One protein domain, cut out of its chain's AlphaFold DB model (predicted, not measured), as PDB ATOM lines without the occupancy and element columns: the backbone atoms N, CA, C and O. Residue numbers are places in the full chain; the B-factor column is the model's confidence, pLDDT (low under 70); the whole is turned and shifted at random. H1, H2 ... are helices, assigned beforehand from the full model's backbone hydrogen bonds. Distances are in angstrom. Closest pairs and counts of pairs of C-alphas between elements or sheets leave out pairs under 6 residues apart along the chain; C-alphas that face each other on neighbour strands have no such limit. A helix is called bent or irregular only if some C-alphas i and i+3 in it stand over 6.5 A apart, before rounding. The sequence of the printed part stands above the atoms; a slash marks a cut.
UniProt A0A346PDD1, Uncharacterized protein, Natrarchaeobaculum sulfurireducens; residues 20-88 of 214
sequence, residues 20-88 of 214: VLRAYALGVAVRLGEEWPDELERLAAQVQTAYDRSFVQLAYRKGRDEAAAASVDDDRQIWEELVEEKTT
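This is residues 20 to 88 of the 214 residues of an uncharacterized protein of Natrarchaeobaculum sulfurireducens (UniProt A0A346PDD1). What does the model look like? Three shorter helices, H2, H1 and H4, lie side by side in a row, with H1 in the middle, and the long helix H3 runs slantwise over one face of that row. H1 packs closely on H3, while H2 and H4 meet H3 towards its two ends. What is it made of? The printed part has 69 residues with four named helices, H1, H2, H3 and H4 along the chain, and no named strand; the class is all helix. It is compact, with a radius of gyration of the C-alphas of 12.0 A, and elongated, spanning 37 by 24 by 18 A.

What touches the longest helix, H3, residues 50 to 69? H1, residues 20 to 31, touches it with 37 pairs of C-alphas within 8 A, the closest being those of Gly 27 and Tyr 60, 4.4 A apart; they run the same way at a tilt of 37 degrees, only just steep. H2, residues 39 to 46, forms a hairpin with H3, at a shallow tilt of 28 degrees, opposite ways, and touches residues 53 to 60 of it alone, with the C-alphas of Ala 44 and Arg 53 closest at 5.2 A. H4, residues 75 to 87, forms another hairpin with H3, at a steep tilt of 42 degrees, opposite ways; they only just touch, with 3 pairs of C-alphas within 8 A, the closest those of Ala 67 and Ile 78 at 6.7 A. How do the shorter helices stand to H1? H1 and H2 form a hairpin at a shallow tilt of 12 degrees, opposite ways, and the C-alphas of Ala 23 and Leu 40 are closest at 6.4 A. H4 touches H1 at a shallow tilt of 7 degrees, opposite ways, with the C-alphas of Ala 25 and Val 83 closest at 6.1 A. Which helices make a bundle, and which stay apart? H1, H3 and H4 make a bundle, a group of helices packed together; H2 and H4 are apart. Are the backbones well formed? In H1, H2 and H3 every O i to N i+4 pair is within hydrogen-bond range; in H4, 7 of 9 are.

Where does H3 run? It goes from C-alpha 50 at (11.089, -20.981, -22.199) to C-alpha 69 at (1.923, 4.081, -32.028), a length of 28.4 A. Where are the others? H1, residues 20 to 31, starts with C-alpha 20 at (-0.340, -14.732, -25.555) and is 16.9 A long; H2, residues 39 to 46, is 10.9 A long. H4, residues 75 to 87, is 17.2 A long and ends with C-alpha 87 at (-10.401, -10.974, -30.612); it is neither bent nor irregular, but only just: C-alphas 82 and 85 are 6.4 A apart.

How far does it reach? The two C-alphas farthest apart are those of Gln 48 and Asp 73, at 37.7 A. Are there cuts or long links? The printed part has no cut; the links H2 to H3 and H3 to H4 are tight, and H1 to H2, 7 residues, is short. Where is confidence low? The mean pLDDT of the printed part is 92.6, and residues 87 to 88 are under 70.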
ATOM      1  N   VAL A  20      -1.042 -15.706 -24.709       95.50
ATOM      2  CA  VAL A  20      -0.340 -14.732 -25.555       95.50
ATOM      3  C   VAL A  20      -1.225 -13.523 -25.847       95.50
ATOM      4  O   VAL A  20      -0.757 -12.386 -25.769       95.50
ATOM      5  N   LEU A  21      -2.501 -13.757 -26.149       94.56
ATOM      6  CA  LEU A  21      -3.493 -12.717 -26.384       94.56
ATOM      7  C   LEU A  21      -3.712 -11.857 -25.135       94.56
ATOM      8  O   LEU A  21      -3.657 -10.631 -25.222       94.56
ATOM      9  N   ARG A  22      -3.883 -12.484 -23.965       95.75
ATOM     10  CA  ARG A  22      -3.982 -11.781 -22.679       95.75
ATOM     11  C   ARG A  22      -2.734 -10.947 -22.413       95.75
ATOM     12  O   ARG A  22      -2.849  -9.795 -22.022       95.75
ATOM     13  N   ALA A  23      -1.540 -11.467 -22.700       96.75
ATOM     14  CA  ALA A  23      -0.303 -10.708 -22.532       96.75
ATOM     15  C   ALA A  23      -0.231  -9.487 -23.461       96.75
ATOM     16  O   ALA A  23       0.196  -8.416 -23.031       96.75
ATOM     17  N   TYR A  24      -0.676  -9.628 -24.712       96.94
ATOM     18  CA  TYR A  24      -0.803  -8.508 -25.642       96.94
ATOM     19  C   TYR A  24      -1.785  -7.449 -25.120       96.94
ATOM     20  O   TYR A  24      -1.416  -6.280 -25.014       96.94
ATOM     21  N   ALA A  25      -2.991  -7.860 -24.722       96.44
ATOM     22  CA  ALA A  25      -4.016  -6.966 -24.189       96.44
ATOM     23  C   ALA A  25      -3.564  -6.274 -22.891       96.44
ATOM     24  O   ALA A  25      -3.775  -5.078 -22.717       96.44
ATOM     25  N   LEU A  26      -2.858  -6.992 -22.015       96.75
ATOM     26  CA  LEU A  26      -2.230  -6.437 -20.818       96.75
ATOM     27  C   LEU A  26      -1.216  -5.342 -21.175       96.75
ATOM     28  O   LEU A  26      -1.147  -4.310 -20.514       96.75
ATOM     29  N   GLY A  27      -0.435  -5.552 -22.237       96.25
ATOM     30  CA  GLY A  27       0.479  -4.545 -22.758       96.25
ATOM     31  C   GLY A  27      -0.247  -3.278 -23.211       96.25
ATOM     32  O   GLY A  27       0.154  -2.178 -22.834       96.25
ATOM     33  N   VAL A  28      -1.338  -3.430 -23.964       96.38
ATOM     34  CA  VAL A  28      -2.190  -2.302 -24.372       96.38
ATOM     35  C   VAL A  28      -2.716  -1.567 -23.135       96.38
ATOM     36  O   VAL A  28      -2.467  -0.376 -22.995       96.38
ATOM     37  N   ALA A  29      -3.327  -2.274 -22.182       95.69
ATOM     38  CA  ALA A  29      -3.891  -1.679 -20.967       95.69
ATOM     39  C   ALA A  29      -2.860  -0.884 -20.149       95.69
ATOM     40  O   ALA A  29      -3.124   0.251 -19.760       95.69
ATOM     41  N   VAL A  30      -1.653  -1.432 -19.964       95.31
ATOM     42  CA  VAL A  30      -0.561  -0.732 -19.263       95.31
ATOM     43  C   VAL A  30      -0.148   0.544 -19.984       95.31
ATOM     44  O   VAL A  30       0.213   1.531 -19.342       95.31
ATOM     45  N   ARG A  31      -0.190   0.561 -21.319       94.88
ATOM     46  CA  ARG A  31       0.121   1.779 -22.071       94.88
ATOM     47  C   ARG A  31      -0.958   2.853 -21.911       94.88
ATOM     48  O   ARG A  31      -0.592   4.024 -21.862       94.88
ATOM     49  N   LEU A  32      -2.217   2.443 -21.787       93.75
ATOM     50  CA  LEU A  32      -3.375   3.311 -21.543       93.75
ATOM     51  C   LEU A  32      -3.504   3.744 -20.066       93.75
ATOM     52  O   LEU A  32      -4.438   4.443 -19.700       93.75
ATOM     53  N   GLY A  33      -2.558   3.354 -19.203       92.75
ATOM     54  CA  GLY A  33      -2.490   3.807 -17.811       92.75
ATOM     55  C   GLY A  33      -3.119   2.864 -16.783       92.75
ATOM     56  O   GLY A  33      -3.167   3.217 -15.607       92.75
ATOM     57  N   GLU A  34      -3.563   1.666 -17.176       92.25
ATOM     58  CA  GLU A  34      -4.013   0.649 -16.220       92.25
ATOM     59  C   GLU A  34      -2.824  -0.123 -15.630       92.25
ATOM     60  O   GLU A  34      -2.033  -0.729 -16.351       92.25
ATOM     61  N   GLU A  35      -2.716  -0.163 -14.305       89.62
ATOM     62  CA  GLU A  35      -1.666  -0.921 -13.626       89.62
ATOM     63  C   GLU A  35      -2.178  -2.279 -13.144       89.62
ATOM     64  O   GLU A  35      -3.140  -2.379 -12.387       89.62
ATOM     65  N   TRP A  36      -1.476  -3.331 -13.558       89.00
ATOM     66  CA  TRP A  36      -1.764  -4.716 -13.198       89.00
ATOM     67  C   TRP A  36      -0.466  -5.381 -12.736       89.00
ATOM     68  O   TRP A  36       0.210  -6.047 -13.533       89.00
ATOM     69  N   PRO A  37      -0.052  -5.141 -11.477       85.62
ATOM     70  CA  PRO A  37       1.150  -5.758 -10.940       85.62
ATOM     71  C   PRO A  37       1.011  -7.283 -10.988       85.62
ATOM     72  O   PRO A  37      -0.077  -7.829 -10.821       85.62
ATOM     73  N   ASP A  38       2.117  -7.965 -11.270       91.88
ATOM     74  CA  ASP A  38       2.256  -9.428 -11.272       91.88
ATOM     75  C   ASP A  38       1.475 -10.206 -12.352       91.88
ATOM     76  O   ASP A  38       1.785 -11.370 -12.609       91.88
ATOM     77  N   GLU A  39       0.532  -9.589 -13.066       94.94
ATOM     78  CA  GLU A  39      -0.291 -10.283 -14.067       94.94
ATOM     79  C   GLU A  39       0.549 -10.848 -15.226       94.94
ATOM     80  O   GLU A  39       0.358 -11.988 -15.652       94.94
ATOM     81  N   LEU A  40       1.554 -10.098 -15.692       95.31
ATOM     82  CA  LEU A  40       2.473 -10.579 -16.729       95.31
ATOM     83  C   LEU A  40       3.273 -11.801 -16.258       95.31
ATOM     84  O   LEU A  40       3.512 -12.724 -17.038       95.31
ATOM     85  N   GLU A  41       3.700 -11.806 -14.994       95.00
ATOM     86  CA  GLU A  41       4.454 -12.919 -14.420       95.00
ATOM     87  C   GLU A  41       3.563 -14.150 -14.251       95.00
ATOM     88  O   GLU A  41       3.965 -15.255 -14.622       95.00
ATOM     89  N   ARG A  42       2.315 -13.956 -13.807       95.62
ATOM     90  CA  ARG A  42       1.308 -15.020 -13.757       95.62
ATOM     91  C   ARG A  42       1.071 -15.630 -15.137       95.62
ATOM     92  O   ARG A  42       1.103 -16.853 -15.263       95.62
ATOM     93  N   LEU A  43       0.879 -14.814 -16.178       95.38
ATOM     94  CA  LEU A  43       0.708 -15.294 -17.559       95.38
ATOM     95  C   LEU A  43       1.954 -16.055 -18.042       95.38
ATOM     96  O   LEU A  43       1.856 -17.142 -18.610       95.38
ATOM     97  N   ALA A  44       3.148 -15.537 -17.755       94.81
ATOM     98  CA  ALA A  44       4.417 -16.182 -18.090       94.81
ATOM     99  C   ALA A  44       4.667 -17.508 -17.338       94.81
ATOM    100  O   ALA A  44       5.480 -18.325 -17.793       94.81
ATOM    101  N   ALA A  45       4.003 -17.717 -16.199       94.94
ATOM    102  CA  ALA A  45       4.058 -18.946 -15.413       94.94
ATOM    103  C   ALA A  45       3.095 -20.036 -15.916       94.94
ATOM    104  O   ALA A  45       3.343 -21.211 -15.650       94.94
ATOM    105  N   GLN A  46       2.047 -19.680 -16.671       95.44
ATOM    106  CA  GLN A  46       1.117 -20.655 -17.266       95.44
ATOM    107  C   GLN A  46       1.766 -21.500 -18.362       95.44
ATOM    108  O   GLN A  46       1.427 -22.666 -18.560       95.44
ATOM    109  N   VAL A  47       2.742 -20.931 -19.069       94.44
ATOM    110  CA  VAL A  47       3.443 -21.626 -20.146       94.44
ATOM    111  C   VAL A  47       4.639 -22.418 -19.619       94.44
ATOM    112  O   VAL A  47       5.453 -21.936 -18.828       94.44
ATOM    113  N   GLN A  48       4.769 -23.657 -20.093       90.69
ATOM    114  CA  GLN A  48       5.770 -24.602 -19.587       90.69
ATOM    115  C   GLN A  48       7.150 -24.410 -20.224       90.69
ATOM    116  O   GLN A  48       8.169 -24.758 -19.622       90.69
ATOM    117  N   THR A  49       7.210 -23.871 -21.446       94.69
ATOM    118  CA  THR A  49       8.463 -23.758 -22.196       94.69
ATOM    119  C   THR A  49       9.051 -22.349 -22.118       94.69
ATOM    120  O   THR A  49       8.345 -21.340 -22.095       94.69
ATOM    121  N   ALA A  50      10.384 -22.263 -22.128       95.06
ATOM    122  CA  ALA A  50      11.089 -20.981 -22.199       95.06
ATOM    123  C   ALA A  50      10.806 -20.226 -23.514       95.06
ATOM    124  O   ALA A  50      10.824 -18.992 -23.545       95.06
ATOM    125  N   TYR A  51      10.528 -20.966 -24.592       94.50
ATOM    126  CA  TYR A  51      10.132 -20.398 -25.876       94.50
ATOM    127  C   TYR A  51       8.789 -19.672 -25.762       94.50
ATOM    128  O   TYR A  51       8.694 -18.492 -26.097       94.50
ATOM    129  N   ASP A  52       7.780 -20.334 -25.201       95.19
ATOM    130  CA  ASP A  52       6.453 -19.745 -25.027       95.19
ATOM    131  C   ASP A  52       6.490 -18.560 -24.070       95.19
ATOM    132  O   ASP A  52       5.889 -17.526 -24.349       95.19
ATOM    133  N   ARG A  53       7.292 -18.641 -23.004       96.75
ATOM    134  CA  ARG A  53       7.517 -17.508 -22.100       96.75
ATOM    135  C   ARG A  53       8.093 -16.291 -22.824       96.75
ATOM    136  O   ARG A  53       7.680 -15.163 -22.568       96.75
ATOM    137  N   SER A  54       9.027 -16.513 -23.747       97.06
ATOM    138  CA  SER A  54       9.579 -15.437 -24.579       97.06
ATOM    139  C   SER A  54       8.512 -14.842 -25.501       97.06
ATOM    140  O   SER A  54       8.499 -13.633 -25.721       97.06
ATOM    141  N   PHE A  55       7.594 -15.673 -26.003       96.81
ATOM    142  CA  PHE A  55       6.479 -15.239 -26.841       96.81
ATOM    143  C   PHE A  55       5.460 -14.397 -26.059       96.81
ATOM    144  O   PHE A  55       5.052 -13.345 -26.541       96.81
ATOM    145  N   VAL A  56       5.139 -14.783 -24.821       97.62
ATOM    146  CA  VAL A  56       4.307 -14.001 -23.886       97.62
ATOM    147  C   VAL A  56       4.921 -12.619 -23.629       97.62
ATOM    148  O   VAL A  56       4.257 -11.597 -23.790       97.62
ATOM    149  N   GLN A  57       6.219 -12.555 -23.316       97.38
ATOM    150  CA  GLN A  57       6.913 -11.275 -23.107       97.38
ATOM    151  C   GLN A  57       6.993 -10.421 -24.379       97.38
ATOM    152  O   GLN A  57       6.968  -9.190 -24.319       97.38
ATOM    153  N   LEU A  58       7.148 -11.057 -25.541       98.00
ATOM    154  CA  LEU A  58       7.128 -10.362 -26.822       98.00
ATOM    155  C   LEU A  58       5.746  -9.769 -27.100       98.00
ATOM    156  O   LEU A  58       5.670  -8.607 -27.483       98.00
ATOM    157  N   ALA A  59       4.679 -10.532 -26.868       97.38
ATOM    158  CA  ALA A  59       3.305 -10.080 -27.049       97.38
ATOM    159  C   ALA A  59       2.976  -8.882 -26.152       97.38
ATOM    160  O   ALA A  59       2.468  -7.882 -26.648       97.38
ATOM    161  N   TYR A  60       3.373  -8.927 -24.877       97.75
ATOM    162  CA  TYR A  60       3.229  -7.798 -23.955       97.75
ATOM    163  C   TYR A  60       3.925  -6.526 -24.448       97.75
ATOM    164  O   TYR A  60       3.317  -5.456 -24.497       97.75
ATOM    165  N   ARG A  61       5.196  -6.630 -24.863       98.00
ATOM    166  CA  ARG A  61       5.924  -5.480 -25.424       98.00
ATOM    167  C   ARG A  61       5.257  -4.959 -26.690       98.00
ATOM    168  O   ARG A  61       5.046  -3.763 -26.813       98.00
ATOM    169  N   LYS A  62       4.849  -5.864 -27.580       97.38
ATOM    170  CA  LYS A  62       4.158  -5.513 -28.818       97.38
ATOM    171  C   LYS A  62       2.845  -4.770 -28.555       97.38
ATOM    172  O   LYS A  62       2.597  -3.774 -29.217       97.38
ATOM    173  N   GLY A  63       2.039  -5.212 -27.589       96.25
ATOM    174  CA  GLY A  63       0.807  -4.516 -27.200       96.25
ATOM    175  C   GLY A  63       1.077  -3.093 -26.714       96.25
ATOM    176  O   GLY A  63       0.415  -2.155 -27.148       96.25
ATOM    177  N   ARG A  64       2.119  -2.909 -25.891       96.44
ATOM    178  CA  ARG A  64       2.551  -1.575 -25.442       96.44
ATOM    179  C   ARG A  64       3.014  -0.682 -26.587       96.44
ATOM    180  O   ARG A  64       2.659   0.493 -26.612       96.44
ATOM    181  N   ASP A  65       3.821  -1.231 -27.489       96.94
ATOM    182  CA  ASP A  65       4.390  -0.491 -28.614       96.94
ATOM    183  C   ASP A  65       3.300  -0.090 -29.620       96.94
ATOM    184  O   ASP A  65       3.295   1.043 -30.095       96.94
ATOM    185  N   GLU A  66       2.340  -0.976 -29.909       95.19
ATOM    186  CA  GLU A  66       1.208  -0.673 -30.796       95.19
ATOM    187  C   GLU A  66       0.271   0.372 -30.187       95.19
ATOM    188  O   GLU A  66      -0.078   1.334 -30.866       95.19
ATOM    189  N   ALA A  67      -0.055   0.261 -28.897       93.50
ATOM    190  CA  ALA A  67      -0.833   1.285 -28.201       93.50
ATOM    191  C   ALA A  67      -0.100   2.639 -28.147       93.50
ATOM    192  O   ALA A  67      -0.730   3.688 -28.173       93.50
ATOM    193  N   ALA A  68       1.236   2.643 -28.110       93.38
ATOM    194  CA  ALA A  68       2.024   3.873 -28.182       93.38
ATOM    195  C   ALA A  68       2.084   4.481 -29.592       93.38
ATOM    196  O   ALA A  68       2.317   5.682 -29.719       93.38
ATOM    197  N   ALA A  69       1.923   3.660 -30.631       93.69
ATOM    198  CA  ALA A  69       1.923   4.081 -32.028       93.69
ATOM    199  C   ALA A  69       0.532   4.488 -32.539       93.69
ATOM    200  O   ALA A  69       0.435   5.045 -33.635       93.69
ATOM    201  N   ALA A  70      -0.526   4.206 -31.776       92.12
ATOM    202  CA  ALA A  70      -1.881   4.595 -32.123       92.12
ATOM    203  C   ALA A  70      -1.989   6.123 -32.248       92.12
ATOM    204  O   ALA A  70      -1.460   6.878 -31.435       92.12
ATOM    205  N   SER A  71      -2.658   6.582 -33.307       82.88
ATOM    206  CA  SER A  71      -2.819   8.008 -33.627       82.88
ATOM    207  C   SER A  71      -4.064   8.644 -33.005       82.88
ATOM    208  O   SER A  71      -4.376   9.795 -33.298       82.88
ATOM    209  N   VAL A  72      -4.815   7.868 -32.232       88.00
ATOM    210  CA  VAL A  72      -6.074   8.259 -31.600       88.00
ATOM    211  C   VAL A  72      -5.780   8.600 -30.141       88.00
ATOM    212  O   VAL A  72      -5.044   7.868 -29.498       88.00
ATOM    213  N   ASP A  73      -6.344   9.689 -29.618       82.38
ATOM    214  CA  ASP A  73      -6.145  10.115 -28.217       82.38
ATOM    215  C   ASP A  73      -7.204   9.540 -27.248       82.38
ATOM    216  O   ASP A  73      -7.276   9.945 -26.091       82.38
ATOM    217  N   ASP A  74      -8.060   8.632 -27.721       91.19
ATOM    218  CA  ASP A  74      -9.114   7.993 -26.934       91.19
ATOM    219  C   ASP A  74      -8.733   6.551 -26.588       91.19
ATOM    220  O   ASP A  74      -8.666   5.676 -27.455       91.19
ATOM    221  N   ASP A  75      -8.508   6.307 -25.297       91.94
ATOM    222  CA  ASP A  75      -8.054   5.014 -24.786       91.94
ATOM    223  C   ASP A  75      -9.038   3.886 -25.124       91.94
ATOM    224  O   ASP A  75      -8.625   2.767 -25.442       91.94
ATOM    225  N   ARG A  76     -10.348   4.169 -25.088       92.12
ATOM    226  CA  ARG A  76     -11.377   3.168 -25.386       92.12
ATOM    227  C   ARG A  76     -11.353   2.773 -26.857       92.12
ATOM    228  O   ARG A  76     -11.431   1.583 -27.157       92.12
ATOM    229  N   GLN A  77     -11.207   3.739 -27.755       92.50
ATOM    230  CA  GLN A  77     -11.091   3.487 -29.185       92.50
ATOM    231  C   GLN A  77      -9.808   2.715 -29.528       92.50
ATOM    232  O   GLN A  77      -9.863   1.775 -30.319       92.50
ATOM    233  N   ILE A  78      -8.673   3.044 -28.895       92.88
ATOM    234  CA  ILE A  78      -7.425   2.275 -29.054       92.88
ATOM    235  C   ILE A  78      -7.630   0.820 -28.617       92.88
ATOM    236  O   ILE A  78      -7.183  -0.110 -29.291       92.88
ATOM    237  N   TRP A  79      -8.290   0.613 -27.478       94.12
ATOM    238  CA  TRP A  79      -8.579  -0.723 -26.969       94.12
ATOM    239  C   TRP A  79      -9.472  -1.529 -27.915       94.12
ATOM    240  O   TRP A  79      -9.171  -2.689 -28.199       94.12
ATOM    241  N   GLU A  80     -10.546  -0.921 -28.418       92.25
ATOM    242  CA  GLU A  80     -11.475  -1.568 -29.343       92.25
ATOM    243  C   GLU A  80     -10.759  -2.013 -30.629       92.25
ATOM    244  O   GLU A  80     -10.843  -3.183 -31.003       92.25
ATOM    245  N   GLU A  81      -9.964  -1.131 -31.242       91.50
ATOM    246  CA  GLU A  81      -9.203  -1.419 -32.467       91.50
ATOM    247  C   GLU A  81      -8.128  -2.500 -32.252       91.50
ATOM    248  O   GLU A  81      -7.954  -3.423 -33.054       91.50
ATOM    249  N   LEU A  82      -7.363  -2.409 -31.162       92.19
ATOM    250  CA  LEU A  82      -6.224  -3.300 -30.957       92.19
ATOM    251  C   LEU A  82      -6.618  -4.649 -30.363       92.19
ATOM    252  O   LEU A  82      -5.967  -5.650 -30.669       92.19
ATOM    253  N   VAL A  83      -7.642  -4.696 -29.514       90.56
ATOM    254  CA  VAL A  83      -8.001  -5.890 -28.743       90.56
ATOM    255  C   VAL A  83      -9.348  -6.443 -29.187       90.56
ATOM    256  O   VAL A  83      -9.414  -7.606 -29.573       90.56
ATOM    257  N   GLU A  84     -10.424  -5.660 -29.171       86.12
ATOM    258  CA  GLU A  84     -11.780  -6.188 -29.413       86.12
ATOM    259  C   GLU A  84     -11.992  -6.596 -30.882       86.12
ATOM    260  O   GLU A  84     -12.534  -7.672 -31.151       86.12
ATOM    261  N   GLU A  85     -11.459  -5.831 -31.838       82.44
ATOM    262  CA  GLU A  85     -11.486  -6.182 -33.263       82.44
ATOM    263  C   GLU A  85     -10.623  -7.419 -33.560       82.44
ATOM    264  O   GLU A  85     -11.026  -8.306 -34.312       82.44
ATOM    265  N   LYS A  86      -9.453  -7.538 -32.918       73.38
ATOM    266  CA  LYS A  86      -8.551  -8.688 -33.116       73.38
ATOM    267  C   LYS A  86      -9.020  -9.961 -32.407       73.38
ATOM    268  O   LYS A  86      -8.634 -11.054 -32.817       73.38
ATOM    269  N   THR A  87      -9.823  -9.837 -31.351       67.44
ATOM    270  CA  THR A  87     -10.401 -10.974 -30.612       67.44
ATOM    271  C   THR A  87     -11.741 -11.425 -31.169       67.44
ATOM    272  O   THR A  87     -12.066 -12.610 -31.082       67.44
ATOM    273  N   THR A  88     -12.481 -10.530 -31.824       58.91
ATOM    274  CA  THR A  88     -13.686 -10.874 -32.578       58.91
ATOM    275  C   THR A  88     -13.292 -11.471 -33.923       58.91
ATOM    276  O   THR A  88     -13.507 -10.900 -34.992       58.91
TER     277      THR A  88